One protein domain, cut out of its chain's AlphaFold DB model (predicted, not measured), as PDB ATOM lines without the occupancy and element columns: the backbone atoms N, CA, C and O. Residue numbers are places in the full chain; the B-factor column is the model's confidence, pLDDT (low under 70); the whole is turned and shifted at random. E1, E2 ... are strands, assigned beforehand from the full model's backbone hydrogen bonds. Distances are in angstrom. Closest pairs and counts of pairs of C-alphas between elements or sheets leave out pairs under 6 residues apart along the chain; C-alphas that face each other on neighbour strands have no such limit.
ATOM      1  N   ILE A  14      -6.934  37.898 168.833       53.03
ATOM      2  CA  ILE A  14      -5.586  37.564 168.348       53.03
ATOM      3  C   ILE A  14      -5.186  38.576 167.267       53.03
ATOM      4  O   ILE A  14      -5.917  38.782 166.296       53.03
ATOM      5  N   VAL A  15      -4.011  39.168 167.437       63.06
ATOM      6  CA  VAL A  15      -3.367  40.146 166.555       63.06
ATOM      7  C   VAL A  15      -2.763  39.467 165.320       63.06
ATOM      8  O   VAL A  15      -2.819  40.005 164.218       63.06
ATOM      9  N   GLY A  16      -2.222  38.261 165.487       75.00
ATOM     10  CA  GLY A  16      -1.613  37.470 164.425       75.00
ATOM     11  C   GLY A  16      -0.824  36.305 165.005       75.00
ATOM     12  O   GLY A  16      -0.956  35.977 166.184       75.00
ATOM     13  N   GLY A  17       0.014  35.683 164.190       84.25
ATOM     14  CA  GLY A  17       0.821  34.555 164.622       84.25
ATOM     15  C   GLY A  17       1.588  33.927 163.474       84.25
ATOM     16  O   GLY A  17       1.366  34.246 162.308       84.25
ATOM     17  N   GLU A  18       2.493  33.036 163.832       87.44
ATOM     18  CA  GLU A  18       3.437  32.389 162.928       87.44
ATOM     19  C   GLU A  18       3.631  30.938 163.370       87.44
ATOM     20  O   GLU A  18       3.741  30.642 164.566       87.44
ATOM     21  N   LEU A  19       3.652  30.036 162.391       91.94
ATOM     22  CA  LEU A  19       4.070  28.657 162.595       91.94
ATOM     23  C   LEU A  19       5.583  28.556 162.413       91.94
ATOM     24  O   LEU A  19       6.172  29.258 161.594       91.94
ATOM     25  N   ASP A  20       6.190  27.654 163.169       92.38
ATOM     26  CA  ASP A  20       7.622  27.408 163.170       92.38
ATOM     27  C   ASP A  20       7.895  25.906 163.285       92.38
ATOM     28  O   ASP A  20       7.314  25.230 164.133       92.38
ATOM     29  N   LEU A  21       8.793  25.387 162.453       95.44
ATOM     30  CA  LEU A  21       9.237  24.001 162.466       95.44
ATOM     31  C   LEU A  21      10.763  23.961 162.549       95.44
ATOM     32  O   LEU A  21      11.458  24.382 161.626       95.44
ATOM     33  N   GLN A  22      11.284  23.437 163.655       94.94
ATOM     34  CA  GLN A  22      12.722  23.397 163.919       94.94
ATOM     35  C   GLN A  22      13.216  21.969 164.085       94.94
ATOM     36  O   GLN A  22      12.684  21.215 164.900       94.94
ATOM     37  N   HIS A  23      14.262  21.609 163.345       95.38
ATOM     38  CA  HIS A  23      14.975  20.352 163.540       95.38
ATOM     39  C   HIS A  23      15.626  20.293 164.926       95.38
ATOM     40  O   HIS A  23      16.225  21.268 165.385       95.38
ATOM     41  N   LYS A  24      15.511  19.137 165.586       93.81
ATOM     42  CA  LYS A  24      16.199  18.845 166.851       93.81
ATOM     43  C   LYS A  24      17.369  17.894 166.632       93.81
ATOM     44  O   LYS A  24      18.518  18.254 166.860       93.81
ATOM     45  N   ALA A  25      17.065  16.660 166.241       94.06
ATOM     46  CA  ALA A  25      18.040  15.596 166.029       94.06
ATOM     47  C   ALA A  25      17.402  14.456 165.233       94.06
ATOM     48  O   ALA A  25      16.246  14.110 165.467       94.06
ATOM     49  N   GLY A  26      18.150  13.837 164.315       92.94
ATOM     50  CA  GLY A  26      17.632  12.740 163.491       92.94
ATOM     51  C   GLY A  26      16.354  13.147 162.750       92.94
ATOM     52  O   GLY A  26      16.374  14.101 161.976       92.94
ATOM     53  N   THR A  27      15.251  12.451 163.023       94.94
ATOM     54  CA  THR A  27      13.909  12.713 162.471       94.94
ATOM     55  C   THR A  27      13.001  13.500 163.423       94.94
ATOM     56  O   THR A  27      11.819  13.680 163.131       94.94
ATOM     57  N   ALA A  28      13.525  13.960 164.564       97.12
ATOM     58  CA  ALA A  28      12.784  14.727 165.555       97.12
ATOM     59  C   ALA A  28      12.817  16.229 165.242       97.12
ATOM     60  O   ALA A  28      13.879  16.812 165.001       97.12
ATOM     61  N   TYR A  29      11.643  16.847 165.316       97.75
ATOM     62  CA  TYR A  29      11.404  18.265 165.088       97.75
ATOM     63  C   TYR A  29      10.522  18.834 166.200       97.75
ATOM     64  O   TYR A  29       9.776  18.107 166.853       97.75
ATOM     65  N   THR A  30      10.562  20.145 166.382       97.62
ATOM     66  CA  THR A  30       9.603  20.885 167.201       97.62
ATOM     67  C   THR A  30       8.734  21.731 166.291       97.62
ATOM     68  O   THR A  30       9.242  22.629 165.619       97.62
ATOM     69  N   LEU A  31       7.430  21.463 166.299       97.38
ATOM     70  CA  LEU A  31       6.419  22.301 165.665       97.38
ATOM     71  C   LEU A  31       5.861  23.268 166.708       97.38
ATOM     72  O   LEU A  31       5.455  22.849 167.794       97.38
ATOM     73  N   SER A  32       5.842  24.557 166.390       95.50
ATOM     74  CA  SER A  32       5.335  25.601 167.276       95.50
ATOM     75  C   SER A  32       4.428  26.576 166.538       95.50
ATOM     76  O   SER A  32       4.630  26.850 165.361       95.50
ATOM     77  N   LEU A  33       3.453  27.128 167.253       93.50
ATOM     78  CA  LEU A  33       2.654  28.275 166.845       93.50
ATOM     79  C   LEU A  33       2.869  29.385 167.874       93.50
ATOM     80  O   LEU A  33       2.478  29.244 169.036       93.50
ATOM     81  N   ASN A  34       3.474  30.489 167.446       91.06
ATOM     82  CA  ASN A  34       3.480  31.725 168.219       91.06
ATOM     83  C   ASN A  34       2.212  32.501 167.864       91.06
ATOM     84  O   ASN A  34       2.000  32.840 166.702       91.06
ATOM     85  N   LEU A  35       1.383  32.791 168.857       88.50
ATOM     86  CA  LEU A  35       0.119  33.496 168.702       88.50
ATOM     87  C   LEU A  35       0.160  34.789 169.518       88.50
ATOM     88  O   LEU A  35       0.450  34.767 170.714       88.50
ATOM     89  N   TYR A  36      -0.128  35.918 168.885       85.56
ATOM     90  CA  TYR A  36      -0.135  37.230 169.525       85.56
ATOM     91  C   TYR A  36      -1.563  37.597 169.910       85.56
ATOM     92  O   TYR A  36      -2.424  37.691 169.046       85.56
ATOM     93  N   PHE A  37      -1.827  37.778 171.198       81.56
ATOM     94  CA  PHE A  37      -3.160  37.959 171.774       81.56
ATOM     95  C   PHE A  37      -3.299  39.344 172.410       81.56
ATOM     96  O   PHE A  37      -2.430  39.744 173.181       81.56
ATOM     97  N   ASP A  38      -4.376  40.071 172.116       76.62
ATOM     98  CA  ASP A  38      -4.663  41.386 172.710       76.62
ATOM     99  C   ASP A  38      -4.977  41.208 174.204       76.62
ATOM    100  O   ASP A  38      -5.932  40.531 174.572       76.62
ATOM    101  N   ALA A  39      -4.166  41.791 175.084       77.00
ATOM    102  CA  ALA A  39      -4.305  41.635 176.529       77.00
ATOM    103  C   ALA A  39      -5.368  42.552 177.157       77.00
ATOM    104  O   ALA A  39      -5.676  42.389 178.335       77.00
ATOM    105  N   ILE A  40      -5.877  43.535 176.411       72.69
ATOM    106  CA  ILE A  40      -6.783  44.585 176.900       72.69
ATOM    107  C   ILE A  40      -8.210  44.262 176.501       72.69
ATOM    108  O   ILE A  40      -9.111  44.284 177.333       72.69
ATOM    109  N   ASN A  41      -8.401  43.930 175.227       68.62
ATOM    110  CA  ASN A  41      -9.707  43.580 174.677       68.62
ATOM    111  C   ASN A  41      -9.903  42.055 174.590       68.62
ATOM    112  O   ASN A  41     -10.967  41.581 174.197       68.62
ATOM    113  N   GLY A  42      -8.876  41.281 174.955       64.19
ATOM    114  CA  GLY A  42      -8.900  39.831 175.105       64.19
ATOM    115  C   GLY A  42      -9.746  39.344 176.286       64.19
ATOM    116  O   GLY A  42      -9.513  39.736 177.422       64.19
ATOM    117  N   SER A  43     -10.672  38.412 176.067       66.31
ATOM    118  CA  SER A  43     -11.394  37.670 177.091       66.31
ATOM    119  C   SER A  43     -10.459  36.564 177.526       66.31
ATOM    120  O   SER A  43     -10.003  35.780 176.687       66.31
ATOM    121  N   PRO A  44     -10.223  36.432 178.833       63.19
ATOM    122  CA  PRO A  44      -9.470  35.313 179.375       63.19
ATOM    123  C   PRO A  44     -10.033  33.943 178.958       63.19
ATOM    124  O   PRO A  44      -9.270  32.991 178.831       63.19
ATOM    125  N   GLY A  45     -11.345  33.844 178.694       62.75
ATOM    126  CA  GLY A  45     -12.000  32.611 178.237       62.75
ATOM    127  C   GLY A  45     -11.706  32.227 176.783       62.75
ATOM    128  O   GLY A  45     -12.053  31.128 176.368       62.75
ATOM    129  N   ALA A  46     -11.058  33.105 176.014       65.50
ATOM    130  CA  ALA A  46     -10.618  32.833 174.649       65.50
ATOM    131  C   ALA A  46      -9.166  32.323 174.587       65.50
ATOM    132  O   ALA A  46      -8.570  32.322 173.511       65.50
ATOM    133  N   LEU A  47      -8.574  31.928 175.717       75.62
ATOM    134  CA  LEU A  47      -7.275  31.264 175.755       75.62
ATOM    135  C   LEU A  47      -7.473  29.753 175.653       75.62
ATOM    136  O   LEU A  47      -7.820  29.096 176.635       75.62
ATOM    137  N   ASP A  48      -7.233  29.195 174.471       82.94
ATOM    138  CA  ASP A  48      -7.304  27.748 174.294       82.94
ATOM    139  C   ASP A  48      -6.099  27.076 174.962       82.94
ATOM    140  O   ASP A  48      -4.964  27.516 174.751       82.94
ATOM    141  N   PRO A  49      -6.294  25.992 175.733       87.69
ATOM    142  CA  PRO A  49      -5.183  25.243 176.315       87.69
ATOM    143  C   PRO A  49      -4.379  24.477 175.252       87.69
ATOM    144  O   PRO A  49      -3.207  24.156 175.463       87.69
ATOM    145  N   GLN A  50      -5.000  24.184 174.108       91.50
ATOM    146  CA  GLN A  50      -4.393  23.454 173.006       91.50
ATOM    147  C   GLN A  50      -5.007  23.850 171.663       91.50
ATOM    148  O   GLN A  50      -6.164  24.262 171.600       91.50
ATOM    149  N   LEU A  51      -4.240  23.669 170.591       92.00
ATOM    150  CA  LEU A  51      -4.666  23.883 169.209       92.00
ATOM    151  C   LEU A  51      -4.255  22.681 168.356       92.00
ATOM    152  O   LEU A  51      -3.192  22.101 168.571       92.00
ATOM    153  N   THR A  52      -5.081  22.312 167.379       94.81
ATOM    154  CA  THR A  52      -4.770  21.212 166.457       94.81
ATOM    155  C   THR A  52      -4.106  21.758 165.198       94.81
ATOM    156  O   THR A  52      -4.683  22.579 164.489       94.81
ATOM    157  N   ALA A  53      -2.898  21.278 164.920       96.44
ATOM    158  CA  ALA A  53      -2.170  21.502 163.681       96.44
ATOM    159  C   ALA A  53      -2.254  20.261 162.799       96.44
ATOM    160  O   ALA A  53      -1.846  19.178 163.207       96.44
ATOM    161  N   SER A  54      -2.751  20.415 161.582       97.06
ATOM    162  CA  SER A  54      -2.911  19.307 160.644       97.06
ATOM    163  C   SER A  54      -1.840  19.371 159.564       97.06
ATOM    164  O   SER A  54      -1.642  20.422 158.956       97.06
ATOM    165  N   ILE A  55      -1.162  18.252 159.317       98.06
ATOM    166  CA  ILE A  55      -0.146  18.111 158.270       98.06
ATOM    167  C   ILE A  55      -0.781  17.465 157.041       98.06
ATOM    168  O   ILE A  55      -1.469  16.449 157.156       98.06
ATOM    169  N   PHE A  56      -0.517  18.021 155.864       98.06
ATOM    170  CA  PHE A  56      -1.074  17.591 154.587       98.06
ATOM    171  C   PHE A  56       0.022  17.378 153.544       98.06
ATOM    172  O   PHE A  56       1.054  18.052 153.545       98.06
ATOM    173  N   SER A  57      -0.229  16.459 152.614       97.50
ATOM    174  CA  SER A  57       0.574  16.291 151.399       97.50
ATOM    175  C   SER A  57       0.284  17.423 150.415       97.50
ATOM    176  O   SER A  57      -0.872  17.603 150.034       97.50
ATOM    177  N   LYS A  58       1.306  18.130 149.915       97.25
ATOM    178  CA  LYS A  58       1.109  19.129 148.841       97.25
ATOM    179  C   LYS A  58       0.705  18.492 147.511       97.25
ATOM    180  O   LYS A  58       0.055  19.137 146.697       97.25
ATOM    181  N   ALA A  59       1.072  17.230 147.283       96.81
ATOM    182  CA  ALA A  59       0.747  16.534 146.039       96.81
ATOM    183  C   ALA A  59      -0.741  16.168 145.938       96.81
ATOM    184  O   ALA A  59      -1.288  16.135 144.840       96.81
ATOM    185  N   THR A  60      -1.387  15.856 147.066       97.06
ATOM    186  CA  THR A  60      -2.757  15.312 147.079       97.06
ATOM    187  C   THR A  60      -3.742  16.125 147.917       97.06
ATOM    188  O   THR A  60      -4.935  15.834 147.884       97.06
ATOM    189  N   ASN A  61      -3.269  17.109 148.691       95.06
ATOM    190  CA  ASN A  61      -4.025  17.833 149.724       95.06
ATOM    191  C   ASN A  61      -4.701  16.915 150.757       95.06
ATOM    192  O   ASN A  61      -5.611  17.323 151.480       95.06
ATOM    193  N   GLN A  62      -4.258  15.660 150.846       96.44
ATOM    194  CA  GLN A  62      -4.755  14.724 151.840       96.44
ATOM    195  C   GLN A  62      -4.055  14.962 153.170       96.44
ATOM    196  O   GLN A  62      -2.837  15.159 153.231       96.44
ATOM    197  N   ARG A  63      -4.853  14.921 154.235       96.31
ATOM    198  CA  ARG A  63      -4.383  14.999 155.614       96.31
ATOM    199  C   ARG A  63      -3.598  13.738 155.951       96.31
ATOM    200  O   ARG A  63      -4.077  12.634 155.713       96.31
ATOM    201  N   ILE A  64      -2.409  13.922 156.503       96.81
ATOM    202  CA  ILE A  64      -1.500  12.850 156.906       96.81
ATOM    203  C   ILE A  64      -1.620  12.604 158.403       96.81
ATOM    204  O   ILE A  64      -1.780  11.466 158.829       96.81
ATOM    205  N   THR A  65      -1.534  13.674 159.196       96.19
ATOM    206  CA  THR A  65      -1.516  13.580 160.656       96.19
ATOM    207  C   THR A  65      -2.087  14.841 161.286       96.19
ATOM    208  O   THR A  65      -1.917  15.937 160.749       96.19
ATOM    209  N   ASP A  66      -2.710  14.675 162.449       97.00
ATOM    210  CA  ASP A  66      -3.086  15.769 163.337       97.00
ATOM    211  C   ASP A  66      -2.142  15.806 164.543       97.00
ATOM    212  O   ASP A  66      -1.850  14.790 165.175       97.00
ATOM    213  N   VAL A  67      -1.658  17.001 164.860       97.06
ATOM    214  CA  VAL A  67      -0.716  17.279 165.940       97.06
ATOM    215  C   VAL A  67      -1.382  18.232 166.918       97.06
ATOM    216  O   VAL A  67      -1.709  19.365 166.580       97.06
ATOM    217  N   VAL A  68      -1.556  17.791 168.161       97.25
ATOM    218  CA  VAL A  68      -2.062  18.661 169.228       97.25
ATOM    219  C   VAL A  68      -0.903  19.474 169.801       97.25
ATOM    220  O   VAL A  68       0.004  18.926 170.434       97.25
ATOM    221  N   LEU A  69      -0.937  20.787 169.576       96.50
ATOM    222  CA  LEU A  69      -0.011  21.755 170.151       96.50
ATOM    223  C   LEU A  69      -0.550  22.222 171.503       96.50
ATOM    224  O   LEU A  69      -1.671  22.719 171.583       96.50
ATOM    225  N   VAL A  70       0.251  22.095 172.559       96.38
ATOM    226  CA  VAL A  70      -0.135  22.518 173.914       96.38
ATOM    227  C   VAL A  70       0.445  23.890 174.231       96.38
ATOM    228  O   VAL A  70       1.562  24.194 173.808       96.38
ATOM    229  N   LEU A  71      -0.298  24.716 174.971       95.00
ATOM    230  CA  LEU A  71       0.187  26.018 175.427       95.00
ATOM    231  C   LEU A  71       1.353  25.830 176.409       95.00
ATOM    232  O   LEU A  71       1.163  25.357 177.527       95.00
ATOM    233  N   ALA A  72       2.558  26.218 175.998       94.81
ATOM    234  CA  ALA A  72       3.783  26.073 176.781       94.81
ATOM    235  C   ALA A  72       4.252  27.382 177.425       94.81
ATOM    236  O   ALA A  72       4.890  27.356 178.476       94.81
ATOM    237  N   ALA A  73       3.950  28.531 176.817       93.06
ATOM    238  CA  ALA A  73       4.301  29.831 177.379       93.06
ATOM    239  C   ALA A  73       3.237  30.883 177.084       93.06
ATOM    240  O   ALA A  73       2.583  30.856 176.044       93.06
ATOM    241  N   ASN A  74       3.095  31.827 178.010       91.69
ATOM    242  CA  ASN A  74       2.183  32.951 177.896       91.69
ATOM    243  C   ASN A  74       2.826  34.191 178.535       91.69
ATOM    244  O   ASN A  74       2.710  34.409 179.743       91.69
ATOM    245  N   THR A  75       3.513  34.998 177.732       90.19
ATOM    246  CA  THR A  75       4.314  36.142 178.195       90.19
ATOM    247  C   THR A  75       3.846  37.443 177.556       90.19
ATOM    248  O   THR A  75       3.212  37.426 176.508       90.19
ATOM    249  N   PHE A  76       4.132  38.591 178.170       85.50
ATOM    250  CA  PHE A  76       3.873  39.882 177.528       85.50
ATOM    251  C   PHE A  76       4.923  40.172 176.449       85.50
ATOM    252  O   PHE A  76       6.107  39.886 176.634       85.50
ATOM    253  N   VAL A  77       4.481  40.746 175.330       82.12
ATOM    254  CA  VAL A  77       5.371  41.345 174.333       82.12
ATOM    255  C   VAL A  77       5.879  42.664 174.903       82.12
ATOM    256  O   VAL A  77       5.090  43.495 175.355       82.12
ATOM    257  N   ASN A  78       7.195  42.846 174.902       75.19
ATOM    258  CA  ASN A  78       7.800  44.086 175.360       75.19
ATOM    259  C   ASN A  78       7.724  45.126 174.234       75.19
ATOM    260  O   ASN A  78       8.426  44.991 173.233       75.19
ATOM    261  N   TYR A  79       6.861  46.127 174.387       67.81
ATOM    262  CA  TYR A  79       6.737  47.232 173.437       67.81
ATOM    263  C   TYR A  79       7.774  48.316 173.724       67.81
ATOM    264  O   TYR A  79       8.001  48.674 174.884       67.81
ATOM    265  N   THR A  80       8.361  48.891 172.675       65.25
ATOM    266  CA  THR A  80       8.992  50.205 172.797       65.25
ATOM    267  C   THR A  80       7.868  51.239 172.896       65.25
ATOM    268  O   THR A  80       6.912  51.223 172.123       65.25
ATOM    269  N   SER A  81       7.928  52.112 173.906       62.12
ATOM    270  CA  SER A  81       6.899  53.132 174.153       62.12
ATOM    271  C   SER A  81       7.444  54.516 173.785       62.12
ATOM    272  O   SER A  81       8.020  55.193 174.642       62.12
ATOM    273  N   PRO A  82       7.361  54.936 172.510       62.59
ATOM    274  CA  PRO A  82       7.725  56.294 172.124       62.59
ATOM    275  C   PRO A  82       6.706  57.302 172.670       62.59
ATOM    276  O   PRO A  82       5.547  56.972 172.911       62.59
ATOM    277  N   ALA A  83       7.109  58.570 172.798       63.88
ATOM    278  CA  ALA A  83       6.261  59.649 173.323       63.88
ATOM    279  C   ALA A  83       4.935  59.850 172.553       63.88
ATOM    280  O   ALA A  83       3.995  60.440 173.076       63.88
ATOM    281  N   CYS A  84       4.862  59.359 171.314       62.78
ATOM    282  CA  CYS A  84       3.688  59.429 170.449       62.78
ATOM    283  C   CYS A  84       2.695  58.268 170.650       62.78
ATOM    284  O   CYS A  84       1.677  58.236 169.960       62.78
ATOM    285  N   ALA A  85       3.003  57.289 171.510       65.44
ATOM    286  CA  ALA A  85       2.156  56.122 171.720       65.44
ATOM    287  C   ALA A  85       0.798  56.558 172.289       65.44
ATOM    288  O   ALA A  85       0.683  56.956 173.450       65.44
ATOM    289  N   VAL A  86      -0.243  56.512 171.454       56.66
ATOM    290  CA  VAL A  86      -1.605  56.876 171.855       56.66
ATOM    291  C   VAL A  86      -2.334  55.607 172.297       56.66
ATOM    292  O   VAL A  86      -2.755  54.799 171.470       56.66
ATOM    293  N   GLY A  87      -2.458  55.431 173.613       61.88
ATOM    294  CA  GLY A  87      -3.111  54.282 174.240       61.88
ATOM    295  C   GLY A  87      -2.129  53.271 174.834       61.88
ATOM    296  O   GLY A  87      -0.985  53.148 174.407       61.88
ATOM    297  N   SER A  88      -2.578  52.531 175.845       66.25
ATOM    298  CA  SER A  88      -1.858  51.354 176.325       66.25
ATOM    299  C   SER A  88      -2.055  50.251 175.287       66.25
ATOM    300  O   SER A  88      -3.152  49.717 175.200       66.25
ATOM    301  N   LEU A  89      -1.058  49.922 174.468       69.69
ATOM    302  CA  LEU A  89      -1.059  48.651 173.740       69.69
ATOM    303  C   LEU A  89      -0.527  47.579 174.685       69.69
ATOM    304  O   LEU A  89       0.492  47.777 175.345       69.69
ATOM    305  N   SER A  90      -1.213  46.445 174.773       76.94
ATOM    306  CA  SER A  90      -0.716  45.307 175.537       76.94
ATOM    307  C   SER A  90      -1.065  44.031 174.803       76.94
ATOM    308  O   SER A  90      -2.230  43.756 174.529       76.94
ATOM    309  N   THR A  91      -0.032  43.262 174.479       81.56
ATOM    310  CA  THR A  91      -0.142  42.028 173.706       81.56
ATOM    311  C   THR A  91       0.608  40.935 174.433       81.56
ATOM    312  O   THR A  91       1.691  41.151 174.981       81.56
ATOM    313  N   ARG A  92       0.036  39.738 174.431       85.44
ATOM    314  CA  ARG A  92       0.645  38.529 174.968       85.44
ATOM    315  C   ARG A  92       1.132  37.663 173.819       85.44
ATOM    316  O   ARG A  92       0.416  37.479 172.841       85.44
ATOM    317  N   LYS A  93       2.334  37.113 173.938       88.50
ATOM    318  CA  LYS A  93       2.829  36.025 173.101       88.50
ATOM    319  C   LYS A  93       2.461  34.705 173.773       88.50
ATOM    320  O   LYS A  93       2.980  34.374 174.839       88.50
ATOM    321  N   LEU A  94       1.570  33.960 173.135       90.75
ATOM    322  CA  LEU A  94       1.239  32.585 173.482       90.75
ATOM    323  C   LEU A  94       2.080  31.660 172.603       90.75
ATOM    324  O   LEU A  94       2.121  31.837 171.388       90.75
ATOM    325  N   VAL A  95       2.761  30.691 173.201       93.88
ATOM    326  CA  VAL A  95       3.570  29.712 172.468       93.88
ATOM    327  C   VAL A  95       2.929  28.351 172.638       93.88
ATOM    328  O   VAL A  95       2.962  27.787 173.732       93.88
ATOM    329  N   TYR A  96       2.363  27.827 171.557       95.38
ATOM    330  CA  TYR A  96       1.881  26.455 171.481       95.38
ATOM    331  C   TYR A  96       2.953  25.600 170.831       95.38
ATOM    332  O   TYR A  96       3.513  26.009 169.818       95.38
ATOM    333  N   THR A  97       3.265  24.432 171.382       97.25
ATOM    334  CA  THR A  97       4.366  23.622 170.848       97.25
ATOM    335  C   THR A  97       4.153  22.131 171.043       97.25
ATOM    336  O   THR A  97       3.443  21.695 171.957       97.25
ATOM    337  N   ARG A  98       4.765  21.341 170.161       98.06
ATOM    338  CA  ARG A  98       4.824  19.886 170.246       98.06
ATOM    339  C   ARG A  98       6.067  19.369 169.531       98.06
ATOM    340  O   ARG A  98       6.378  19.796 168.420       98.06
ATOM    341  N   ASP A  99       6.727  18.394 170.143       97.94
ATOM    342  CA  ASP A  99       7.742  17.602 169.454       97.94
ATOM    343  C   ASP A  99       7.075  16.548 168.573       97.94
ATOM    344  O   ASP A  99       6.179  15.822 169.017       97.94
ATOM    345  N   ILE A 100       7.514  16.485 167.321       97.81
ATOM    346  CA  ILE A 100       7.004  15.578 166.298       97.81
ATOM    347  C   ILE A 100       8.148  14.791 165.666       97.81
ATOM    348  O   ILE A 100       9.289  15.251 165.603       97.81
ATOM    349  N   THR A 101       7.815  13.614 165.149       97.75
ATOM    350  CA  THR A 101       8.730  12.797 164.352       97.75
ATOM    351  C   THR A 101       8.290  12.845 162.898       97.75
ATOM    352  O   THR A 101       7.165  12.462 162.576       97.75
ATOM    353  N   LEU A 102       9.181  13.296 162.017       97.12
ATOM    354  CA  LEU A 102       8.968  13.266 160.574       97.12
ATOM    355  C   LEU A 102       9.661  12.029 159.994       97.12
ATOM    356  O   LEU A 102      10.847  12.062 159.677       97.12
ATOM    357  N   ASP A 103       8.918  10.923 159.905       96.25
ATOM    358  CA  ASP A 103       9.391   9.657 159.335       96.25
ATOM    359  C   ASP A 103       9.722   9.795 157.828       96.25
ATOM    360  O   ASP A 103       8.824  10.097 157.036       96.25
ATOM    361  N   PRO A 104      10.973   9.531 157.400       94.94
ATOM    362  CA  PRO A 104      11.386   9.477 155.999       94.94
ATOM    363  C   PRO A 104      10.531   8.584 155.098       94.94
ATOM    364  O   PRO A 104      10.438   8.855 153.906       94.94
ATOM    365  N   ALA A 105       9.904   7.528 155.623       94.56
ATOM    366  CA  ALA A 105       9.019   6.670 154.836       94.56
ATOM    367  C   ALA A 105       7.682   7.355 154.497       94.56
ATOM    368  O   ALA A 105       7.090   7.069 153.457       94.56
ATOM    369  N   LEU A 106       7.226   8.270 155.359       95.75
ATOM    370  CA  LEU A 106       5.958   8.988 155.229       95.75
ATOM    371  C   LEU A 106       6.132  10.367 154.574       95.75
ATOM    372  O   LEU A 106       5.289  10.800 153.786       95.75
ATOM    373  N   TYR A 107       7.238  11.044 154.889       96.88
ATOM    374  CA  TYR A 107       7.535  12.415 154.478       96.88
ATOM    375  C   TYR A 107       8.555  12.496 153.320       96.88
ATOM    376  O   TYR A 107       9.452  13.340 153.329       96.88
ATOM    377  N   ASN A 108       8.444  11.618 152.314       96.12
ATOM    378  CA  ASN A 108       9.363  11.514 151.164       96.12
ATOM    379  C   ASN A 108       8.866  12.139 149.850       96.12
ATOM    380  O   ASN A 108       9.594  12.104 148.857       96.12
ATOM    381  N   ASN A 109       7.648  12.680 149.796       96.06
ATOM    382  CA  ASN A 109       7.086  13.176 148.544       96.06
ATOM    383  C   ASN A 109       7.815  14.455 148.085       96.06
ATOM    384  O   ASN A 109       7.766  15.452 148.808       96.06
ATOM    385  N   PRO A 110       8.415  14.489 146.877       94.75
ATOM    386  CA  PRO A 110       9.154  15.653 146.383       94.75
ATOM    387  C   PRO A 110       8.353  16.962 146.333       94.75
ATOM    388  O   PRO A 110       8.951  18.032 146.395       94.75
ATOM    389  N   ALA A 111       7.017  16.896 146.245       96.12
ATOM    390  CA  ALA A 111       6.153  18.078 146.295       96.12
ATOM    391  C   ALA A 111       6.157  18.776 147.669       96.12
ATOM    392  O   ALA A 111       5.776  19.944 147.764       96.12
ATOM    393  N   GLY A 112       6.586  18.076 148.722       96.62
ATOM    394  CA  GLY A 112       6.597  18.558 150.097       96.62
ATOM    395  C   GLY A 112       5.239  18.468 150.789       96.62
ATOM    396  O   GLY A 112       4.295  17.812 150.335       96.62
ATOM    397  N   TYR A 113       5.167  19.143 151.925       98.00
ATOM    398  CA  TYR A 113       4.078  19.065 152.883       98.00
ATOM    399  C   TYR A 113       3.752  20.458 153.405       98.00
ATOM    400  O   TYR A 113       4.567  21.378 153.323       98.00
ATOM    401  N   TYR A 114       2.553  20.609 153.954       97.75
ATOM    402  CA  TYR A 114       2.178  21.829 154.648       97.75
ATOM    403  C   TYR A 114       1.434  21.532 155.937       97.75
ATOM    404  O   TYR A 114       0.749  20.520 156.068       97.75
ATOM    405  N   VAL A 115       1.580  22.440 156.891       97.56
ATOM    406  CA  VAL A 115       0.871  22.460 158.161       97.56
ATOM    407  C   VAL A 115      -0.161  23.572 158.096       97.56
ATOM    408  O   VAL A 115       0.170  24.698 157.725       97.56
ATOM    409  N   ALA A 116      -1.394  23.262 158.486       95.50
ATOM    410  CA  ALA A 116      -2.435  24.256 158.690       95.50
ATOM    411  C   ALA A 116      -2.954  24.183 160.127       95.50
ATOM    412  O   ALA A 116      -3.291  23.105 160.624       95.50
ATOM    413  N   VAL A 117      -3.030  25.339 160.781       92.88
ATOM    414  CA  VAL A 117      -3.788  25.519 162.023       92.88
ATOM    415  C   VAL A 117      -4.898  26.499 161.725       92.88
ATOM    416  O   VAL A 117      -4.634  27.626 161.309       92.88
ATOM    417  N   GLU A 118      -6.130  26.088 161.977       83.88
ATOM    418  CA  GLU A 118      -7.273  26.982 161.929       83.88
ATOM    419  C   GLU A 118      -7.782  27.202 163.339       83.88
ATOM    420  O   GLU A 118      -8.034  26.261 164.094       83.88
ATOM    421  N   ARG A 119      -7.940  28.469 163.698       77.25
ATOM    422  CA  ARG A 119      -8.619  28.855 164.922       77.25
ATOM    423  C   ARG A 119      -9.785  29.742 164.563       77.25
ATOM    424  O   ARG A 119      -9.636  30.709 163.813       77.25
ATOM    425  N   CYS A 120     -10.948  29.429 165.110       67.06
ATOM    426  CA  CYS A 120     -12.082  30.303 164.930       67.06
ATOM    427  C   CYS A 120     -11.875  31.647 165.653       67.06
ATOM    428  O   CYS A 120     -11.208  31.762 166.687       67.06
ATOM    429  N   CYS A 121     -12.503  32.644 165.033       67.44
ATOM    430  CA  CYS A 121     -12.832  33.974 165.528       67.44
ATOM    431  C   CYS A 121     -11.689  35.017 165.531       67.44
ATOM    432  O   CYS A 121     -10.616  34.836 166.116       67.44
ATOM    433  N   ARG A 122     -11.961  36.163 164.887       62.66
ATOM    434  CA  ARG A 122     -11.178  37.419 164.905       62.66
ATOM    435  C   ARG A 122     -11.804  38.422 165.902       62.66
ATOM    436  O   ARG A 122     -12.786  38.091 166.562       62.66
ATOM    437  N   ASN A 123     -11.243  39.636 166.053       57.69
ATOM    438  CA  ASN A 123     -11.776  40.639 167.005       57.69
ATOM    439  C   ASN A 123     -13.082  41.140 166.469       57.69
ATOM    440  O   ASN A 123     -13.120  41.584 165.327       57.69
ATOM    441  N   VAL A 124     -14.054  41.291 167.346       58.16
ATOM    442  CA  VAL A 124     -15.248  42.078 167.059       58.16
ATOM    443  C   VAL A 124     -14.953  43.565 166.847       58.16
ATOM    444  O   VAL A 124     -15.710  44.215 166.139       58.16
ATOM    445  N   THR A 125     -13.855  44.110 167.385       58.44
ATOM    446  CA  THR A 125     -13.480  45.521 167.164       58.44
ATOM    447  C   THR A 125     -12.837  45.793 165.798       58.44
ATOM    448  O   THR A 125     -12.636  46.953 165.438       58.44
ATOM    449  N   ILE A 126     -12.524  44.752 165.015       56.84
ATOM    450  CA  ILE A 126     -12.009  44.897 163.650       56.84
ATOM    451  C   ILE A 126     -13.144  45.424 162.767       56.84
ATOM    452  O   ILE A 126     -14.106  44.715 162.485       56.84
ATOM    453  N   SER A 127     -13.015  46.664 162.302       57.72
ATOM    454  CA  SER A 127     -14.049  47.353 161.522       57.72
ATOM    455  C   SER A 127     -14.007  47.069 160.016       57.72
ATOM    456  O   SER A 127     -14.915  47.474 159.297       57.72
ATOM    457  N   ASN A 128     -12.981  46.371 159.513       52.50
ATOM    458  CA  ASN A 128     -12.815  46.080 158.083       52.50
ATOM    459  C   ASN A 128     -13.319  44.689 157.654       52.50
ATOM    460  O   ASN A 128     -13.042  44.268 156.532       52.50
ATOM    461  N   ILE A 129     -14.034  43.959 158.520       59.31
ATOM    462  CA  ILE A 129     -14.617  42.644 158.207       59.31
ATOM    463  C   ILE A 129     -16.080  42.614 158.667       59.31
ATOM    464  O   ILE A 129     -16.393  43.048 159.768       59.31
ATOM    465  N   VAL A 130     -16.971  42.073 157.828       72.06
ATOM    466  CA  VAL A 130     -18.433  42.063 158.046       72.06
ATOM    467  C   VAL A 130     -18.853  41.226 159.261       72.06
ATOM    468  O   VAL A 130     -19.741  41.623 160.005       72.06
ATOM    469  N   ASN A 131     -18.220  40.068 159.475       68.62
ATOM    470  CA  ASN A 131     -18.472  39.216 160.639       68.62
ATOM    471  C   ASN A 131     -17.149  38.701 161.227       68.62
ATOM    472  O   ASN A 131     -16.755  37.561 160.965       68.62
ATOM    473  N   PRO A 132     -16.441  39.523 162.017       59.31
ATOM    474  CA  PRO A 132     -15.169  39.113 162.597       59.31
ATOM    475  C   PRO A 132     -15.304  37.925 163.562       59.31
ATOM    476  O   PRO A 132     -14.414  37.078 163.630       59.31
ATOM    477  N   ALA A 133     -16.440  37.818 164.256       61.38
ATOM    478  CA  ALA A 133     -16.732  36.714 165.167       61.38
ATOM    479  C   ALA A 133     -16.920  35.370 164.438       61.38
ATOM    480  O   ALA A 133     -16.700  34.324 165.032       61.38
ATOM    481  N   GLY A 134     -17.286  35.383 163.154       60.28
ATOM    482  CA  GLY A 134     -17.342  34.192 162.298       60.28
ATOM    483  C   GLY A 134     -16.094  33.975 161.438       60.28
ATOM    484  O   GLY A 134     -16.021  32.989 160.708       60.28
ATOM    485  N   ALA A 135     -15.117  34.885 161.485       65.56
ATOM    486  CA  ALA A 135     -13.937  34.828 160.633       65.56
ATOM    487  C   ALA A 135     -12.814  34.030 161.307       65.56
ATOM    488  O   ALA A 135     -12.335  34.396 162.382       65.56
ATOM    489  N   ALA A 136     -12.375  32.945 160.671       71.50
ATOM    490  CA  ALA A 136     -11.260  32.141 161.153       71.50
ATOM    491  C   ALA A 136      -9.896  32.815 160.906       71.50
ATOM    492  O   ALA A 136      -9.721  33.725 160.084       71.50
ATOM    493  N   GLN A 137      -8.905  32.347 161.651       77.69
ATOM    494  CA  GLN A 137      -7.489  32.588 161.422       77.69
ATOM    495  C   GLN A 137      -6.863  31.287 160.965       77.69
ATOM    496  O   GLN A 137      -6.934  30.297 161.686       77.69
ATOM    497  N   ALA A 138      -6.268  31.314 159.777       86.12
ATOM    498  CA  ALA A 138      -5.499  30.209 159.242       86.12
ATOM    499  C   ALA A 138      -4.014  30.566 159.325       86.12
ATOM    500  O   ALA A 138      -3.591  31.610 158.825       86.12
ATOM    501  N   PHE A 139      -3.240  29.696 159.964       90.81
ATOM    502  CA  PHE A 139      -1.786  29.734 159.972       90.81
ATOM    503  C   PHE A 139      -1.278  28.623 159.067       90.81
ATOM    504  O   PHE A 139      -1.776  27.499 159.134       90.81
ATOM    505  N   TYR A 140      -0.296  28.947 158.232       92.94
ATOM    506  CA  TYR A 140       0.195  28.072 157.178       92.94
ATOM    507  C   TYR A 140       1.720  28.027 157.189       92.94
ATOM    508  O   TYR A 140       2.369  29.067 157.292       92.94
ATOM    509  N   LEU A 141       2.282  26.827 157.083       94.50
ATOM    510  CA  LEU A 141       3.721  26.593 156.969       94.50
ATOM    511  C   LEU A 141       3.960  25.458 155.987       94.50
ATOM    512  O   LEU A 141       3.317  24.420 156.088       94.50
ATOM    513  N   GLU A 142       4.906  25.628 155.071       95.69
ATOM    514  CA  GLU A 142       5.348  24.554 154.183       95.69
ATOM    515  C   GLU A 142       6.698  24.007 154.628       95.69
ATOM    516  O   GLU A 142       7.543  24.745 155.137       95.69
ATOM    517  N   PHE A 143       6.918  22.720 154.379       96.12
ATOM    518  CA  PHE A 143       8.232  22.104 154.489       96.12
ATOM    519  C   PHE A 143       8.436  21.072 153.367       96.12
ATOM    520  O   PHE A 143       7.477  20.441 152.910       96.12
ATOM    521  N   PRO A 144       9.667  20.908 152.863       96.19
ATOM    522  CA  PRO A 144       9.963  19.949 151.803       96.19
ATOM    523  C   PRO A 144       9.939  18.504 152.322       96.19
ATOM    524  O   PRO A 144       9.795  18.252 153.516       96.19
ATOM    525  N   ALA A 145      10.113  17.530 151.425       95.94
ATOM    526  CA  ALA A 145      10.406  16.159 151.840       95.94
ATOM    527  C   ALA A 145      11.622  16.111 152.775       95.94
ATOM    528  O   ALA A 145      12.622  16.780 152.518       95.94
ATOM    529  N   VAL A 146      11.581  15.240 153.788       95.62
ATOM    530  CA  VAL A 146      12.715  15.008 154.704       95.62
ATOM    531  C   VAL A 146      13.755  14.040 154.126       95.62
ATOM    532  O   VAL A 146      14.674  13.593 154.815       95.62
ATOM    533  N   VAL A 147      13.618  13.705 152.842       93.94
ATOM    534  CA  VAL A 147      14.536  12.872 152.065       93.94
ATOM    535  C   VAL A 147      14.769  13.525 150.712       93.94
ATOM    536  O   VAL A 147      13.824  13.940 150.041       93.94
ATOM    537  N   ARG A 148      16.026  13.571 150.274       92.31
ATOM    538  CA  ARG A 148      16.410  14.006 148.930       92.31
ATOM    539  C   ARG A 148      17.516  13.092 148.417       92.31
ATOM    540  O   ARG A 148      18.507  12.878 149.104       92.31
ATOM    541  N   ASN A 149      17.342  12.538 147.217       90.19
ATOM    542  CA  ASN A 149      18.308  11.626 146.587       90.19
ATOM    543  C   ASN A 149      18.704  10.421 147.473       90.19
ATOM    544  O   ASN A 149      19.862  10.019 147.493       90.19
ATOM    545  N   GLY A 150      17.755   9.868 148.237       86.88
ATOM    546  CA  GLY A 150      17.991   8.713 149.117       86.88
ATOM    547  C   GLY A 150      18.722   9.027 150.429       86.88
ATOM    548  O   GLY A 150      18.944   8.117 151.223       86.88
ATOM    549  N   ALA A 151      19.062  10.292 150.686       90.88
ATOM    550  CA  ALA A 151      19.664  10.751 151.933       90.88
ATOM    551  C   ALA A 151      18.699  11.648 152.722       90.88
ATOM    552  O   ALA A 151      17.788  12.254 152.152       90.88
ATOM    553  N   ALA A 152      18.914  11.747 154.035       91.94
ATOM    554  CA  ALA A 152      18.154  12.654 154.887       91.94
ATOM    555  C   ALA A 152      18.320  14.105 154.407       91.94
ATOM    556  O   ALA A 152      19.437  14.585 154.212       91.94
ATOM    557  N   PHE A 153      17.197  14.797 154.236       93.31
ATOM    558  CA  PHE A 153      17.150  16.218 153.929       93.31
ATOM    559  C   PHE A 153      16.599  16.949 155.152       93.31
ATOM    560  O   PHE A 153      15.443  16.764 155.525       93.31
ATOM    561  N   ILE A 154      17.459  17.726 155.805       92.94
ATOM    562  CA  ILE A 154      17.137  18.428 157.047       92.94
ATOM    563  C   ILE A 154      16.930  19.899 156.722       92.94
ATOM    564  O   ILE A 154      17.814  20.540 156.151       92.94
ATOM    565  N   ASP A 155      15.780  20.422 157.124       91.31
ATOM    566  CA  ASP A 155      15.433  21.823 156.949       91.31
ATOM    567  C   ASP A 155      14.667  22.344 158.166       91.31
ATOM    568  O   ASP A 155      13.904  21.611 158.791       91.31
ATOM    569  N   SER A 156      14.877  23.612 158.495       92.31
ATOM    570  CA  SER A 156      14.189  24.314 159.577       92.31
ATOM    571  C   SER A 156      13.631  25.603 159.012       92.31
ATOM    572  O   SER A 156      14.311  26.293 158.249       92.31
ATOM    573  N   THR A 157      12.424  25.984 159.422       88.62
ATOM    574  CA  THR A 157      11.853  27.229 158.924       88.62
ATOM    575  C   THR A 157      12.659  28.445 159.377       88.62
ATOM    576  O   THR A 157      13.246  28.443 160.469       88.62
ATOM    577  N   PRO A 158      12.702  29.506 158.554       83.19
ATOM    578  CA  PRO A 158      13.271  30.774 158.971       83.19
ATOM    579  C   PRO A 158      12.521  31.303 160.193       83.19
ATOM    580  O   PRO A 158      11.292  31.328 160.206       83.19
ATOM    581  N   ARG A 159      13.253  31.774 161.199       76.94
ATOM    582  CA  ARG A 159      12.664  32.521 162.310       76.94
ATOM    583  C   ARG A 159      12.766  34.008 162.025       76.94
ATOM    584  O   ARG A 159      13.850  34.515 161.727       76.94
ATOM    585  N   ILE A 160      11.634  34.692 162.127       64.75
ATOM    586  CA  ILE A 160      11.584  36.150 162.190       64.75
ATOM    587  C   ILE A 160      11.982  36.537 163.624       64.75
ATOM    588  O   ILE A 160      11.713  35.805 164.580       64.75
ATOM    589  N   PHE A 161      12.735  37.627 163.763       58.22
ATOM    590  CA  PHE A 161      13.203  38.167 165.043       58.22
ATOM    591  C   PHE A 161      12.059  38.379 166.055       58.22
ATOM    592  O   PHE A 161      10.895  38.332 165.657       58.22
ATOM    593  N   PRO A 162      12.350  38.553 167.369       59.97
ATOM    594  CA  PRO A 162      11.312  38.722 168.385       59.97
ATOM    595  C   PRO A 162      10.234  39.713 167.933       59.97
ATOM    596  O   PRO A 162      10.567  40.675 167.240       59.97
ATOM    597  N   PRO A 163       8.963  39.462 168.308       57.75
ATOM    598  CA  PRO A 163       7.816  40.225 167.827       57.75
ATOM    599  C   PRO A 163       8.115  41.712 167.833       57.75
ATOM    600  O   PRO A 163       8.495  42.246 168.875       57.75
ATOM    601  N   LEU A 164       7.945  42.345 166.672       59.31
ATOM    602  CA  LEU A 164       8.140  43.778 166.517       59.31
ATOM    603  C   LEU A 164       7.211  44.492 167.502       59.31
ATOM    604  O   LEU A 164       5.991  44.507 167.342       59.31
ATOM    605  N   GLY A 165       7.809  45.024 168.562       58.78
ATOM    606  CA  GLY A 165       7.142  45.815 169.588       58.78
ATOM    607  C   GLY A 165       7.191  47.309 169.280       58.78
ATOM    608  O   GLY A 165       7.002  48.104 170.195       58.78
ATOM    609  N   ASP A 166       7.496  47.690 168.038       64.75
ATOM    610  CA  ASP A 166       7.758  49.077 167.673       64.75
ATOM    611  C   ASP A 166       6.493  49.796 167.199       64.75
ATOM    612  O   ASP A 166       5.706  49.282 166.402       64.75
ATOM    613  N   TYR A 167       6.299  51.009 167.714       65.69
ATOM    614  CA  TYR A 167       5.153  51.858 167.409       65.69
ATOM    615  C   TYR A 167       5.520  52.885 166.332       65.69
ATOM    616  O   TYR A 167       6.403  53.722 166.533       65.69
ATOM    617  N   ALA A 168       4.820  52.856 165.197       70.62
ATOM    618  CA  ALA A 168       4.990  53.848 164.141       70.62
ATOM    619  C   ALA A 168       4.230  55.142 164.488       70.62
ATOM    620  O   ALA A 168       2.997  55.172 164.492       70.62
ATOM    621  N   CYS A 169       4.959  56.227 164.765       69.50
ATOM    622  CA  CYS A 169       4.355  57.538 164.995       69.50
ATOM    623  C   CYS A 169       3.827  58.136 163.684       69.50
ATOM    624  O   CYS A 169       4.481  58.093 162.641       69.50
ATOM    625  N   ARG A 170       2.652  58.770 163.737       69.50
ATOM    626  CA  ARG A 170       2.104  59.488 162.581       69.50
ATOM    627  C   ARG A 170       3.033  60.641 162.181       69.50
ATOM    628  O   ARG A 170       3.252  61.543 162.978       69.50
ATOM    629  N   GLY A 171       3.476  60.647 160.924       71.31
ATOM    630  CA  GLY A 171       4.309  61.716 160.360       71.31
ATOM    631  C   GLY A 171       5.813  61.545 160.587       71.31
ATOM    632  O   GLY A 171       6.572  62.386 160.121       71.31
ATOM    633  N   GLU A 172       6.236  60.462 161.239       77.75
ATOM    634  CA  GLU A 172       7.646  60.129 161.454       77.75
ATOM    635  C   GLU A 172       8.088  58.999 160.516       77.75
ATOM    636  O   GLU A 172       7.295  58.127 160.147       77.75
ATOM    637  N   LEU A 173       9.371  58.988 160.143       74.94
ATOM    638  CA  LEU A 173       9.950  57.852 159.428       74.94
ATOM    639  C   LEU A 173      10.056  56.653 160.375       74.94
ATOM    640  O   LEU A 173      10.636  56.744 161.453       74.94
ATOM    641  N   PHE A 174       9.519  55.519 159.937       70.25
ATOM    642  CA  PHE A 174       9.517  54.268 160.684       70.25
ATOM    643  C   PHE A 174      10.298  53.207 159.909       70.25
ATOM    644  O   PHE A 174      10.031  52.974 158.731       70.25
ATOM    645  N   TYR A 175      11.256  52.567 160.576       69.69
ATOM    646  CA  TYR A 175      12.076  51.500 160.011       69.69
ATOM    647  C   TYR A 175      11.877  50.230 160.828       69.69
ATOM    648  O   TYR A 175      11.894  50.273 162.054       69.69
ATOM    649  N   TYR A 176      11.722  49.106 160.140       68.50
ATOM    650  CA  TYR A 176      11.590  47.792 160.751       68.50
ATOM    651  C   TYR A 176      12.290  46.757 159.868       68.50
ATOM    652  O   TYR A 176      12.215  46.821 158.640       68.50
ATOM    653  N   ASP A 177      12.991  45.817 160.497       66.75
ATOM    654  CA  ASP A 177      13.655  44.712 159.807       66.75
ATOM    655  C   ASP A 177      12.739  43.480 159.814       66.75
ATOM    656  O   ASP A 177      12.389  42.958 160.873       66.75
ATOM    657  N   LEU A 178      12.339  43.023 158.623       67.88
ATOM    658  CA  LEU A 178      11.571  41.786 158.426       67.88
ATOM    659  C   LEU A 178      12.454  40.598 158.013       67.88
ATOM    660  O   LEU A 178      11.942  39.570 157.567       67.88
ATOM    661  N   GLY A 179      13.778  40.724 158.115       68.44
ATOM    662  CA  GLY A 179      14.718  39.670 157.769       68.44
ATOM    663  C   GLY A 179      14.507  38.418 158.620       68.44
ATOM    664  O   GLY A 179      14.633  38.447 159.842       68.44
ATOM    665  N   ALA A 180      14.229  37.289 157.972       66.06
ATOM    666  CA  ALA A 180      14.159  35.992 158.632       66.06
ATOM    667  C   ALA A 180      15.517  35.276 158.558       66.06
ATOM    668  O   ALA A 180      16.218  35.358 157.546       66.06
ATOM    669  N   ARG A 181      15.901  34.557 159.617       71.12
ATOM    670  CA  ARG A 181      17.143  33.764 159.644       71.12
ATOM    671  C   ARG A 181      16.834  32.284 159.812       71.12
ATOM    672  O   ARG A 181      16.095  31.904 160.717       71.12
ATOM    673  N   THR A 182      17.432  31.444 158.972       58.09
ATOM    674  CA  THR A 182      17.402  29.987 159.137       58.09
ATOM    675  C   THR A 182      18.595  29.540 159.987       58.09
ATOM    676  O   THR A 182      19.731  29.932 159.701       58.09
TER     677      THR A 182
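Overview. This is residues 14 to 182 of the 192 residues of an uncharacterized protein of Hymenobacter glacialis (UniProt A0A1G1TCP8). One antiparallel sheet of seven strands is curled and folded back on itself into a long, flattened, nearly closed barrel: E1, E2 and E5 form one leaf, E3, E6 and E7 the other, and E4 is the bent hinge between them. The long stretch 144 to 182 runs outside the strands to the far end of the model and folds back. The printed part has 169 residues, no named helix and seven named strands, E1 to E7 along the chain, in the sheet order E1 - E2 - E5 - E4 - E3 - E6 - E7; the class is all strand, with 70 residues in named elements, under half. It is only just compact, close to loose, with a radius of gyration of the C-alphas of 18.3 A, and elongated, spanning 57 by 34 by 28 A.

Along the chain. E1, residues 14 to 25, begins at C-alpha 14 (-5.586, 37.564, 168.348) and is 32.3 A long. E2, residues 28 to 38, is 32.7 A long. E3 is residues 50 to 57. E4, residues 63 to 76, is the longest strand, 34.2 A, ending at C-alpha 76 (3.873, 39.882, 177.528). E5, residues 91 to 101, is 31.9 A long. E6 is residues 113 to 119, and E7, residues 137 to 143, ends at C-alpha 143 (8.232, 22.104, 154.489).

Arrangement. The sheet is twisted, and the way across it turns by 172 degrees. Its edge strands E1 and E7 have 7 pairs of C-alphas within 8 A, the closest being those of Leu 19 and Leu 141, 6.0 A apart. E1 and E2 are a hairpin at 165 degrees, with N 20 and O 32 within hydrogen-bond range at 2.8 A. E2 and E5 are antiparallel at 163 degrees, with N 33 and O 96 at 2.8 A. E4 bends by 55 degrees at residue 72, and its pairing is staggered: residues 70 to 76 pair with E5, with N 95 and O 73 at 2.9 A, and residues 63 to 70 with E3, with N 53 and O 67 at 2.8 A. E3, E4 and E5 form a meander, each strand the antiparallel neighbour of the one before. E2 to E5 and E3 to E6 are each a Greek key, a meander of three with the first and fourth strands antiparallel neighbours. E3 and E6 stand at 148 degrees, with N 54 and O 116 at 2.9 A. E6 and E7 are a hairpin at 165 degrees, with N 115 and O 141 at 2.8 A.

Size, cuts and confidence. The C-alphas farthest apart, those of Ala 83 and Gly 150, are 57.6 A apart. The printed part has no cut. The links E2 to E3, E4 to E5, E5 to E6 and E6 to E7 are long. In the last stretch, residues 159 to 160 pair with residues 180 to 181, antiparallel. The mean pLDDT of the printed part is 82.3; 51 residues are under 70, among them 79 to 89, 120 to 129 and 160 to 167.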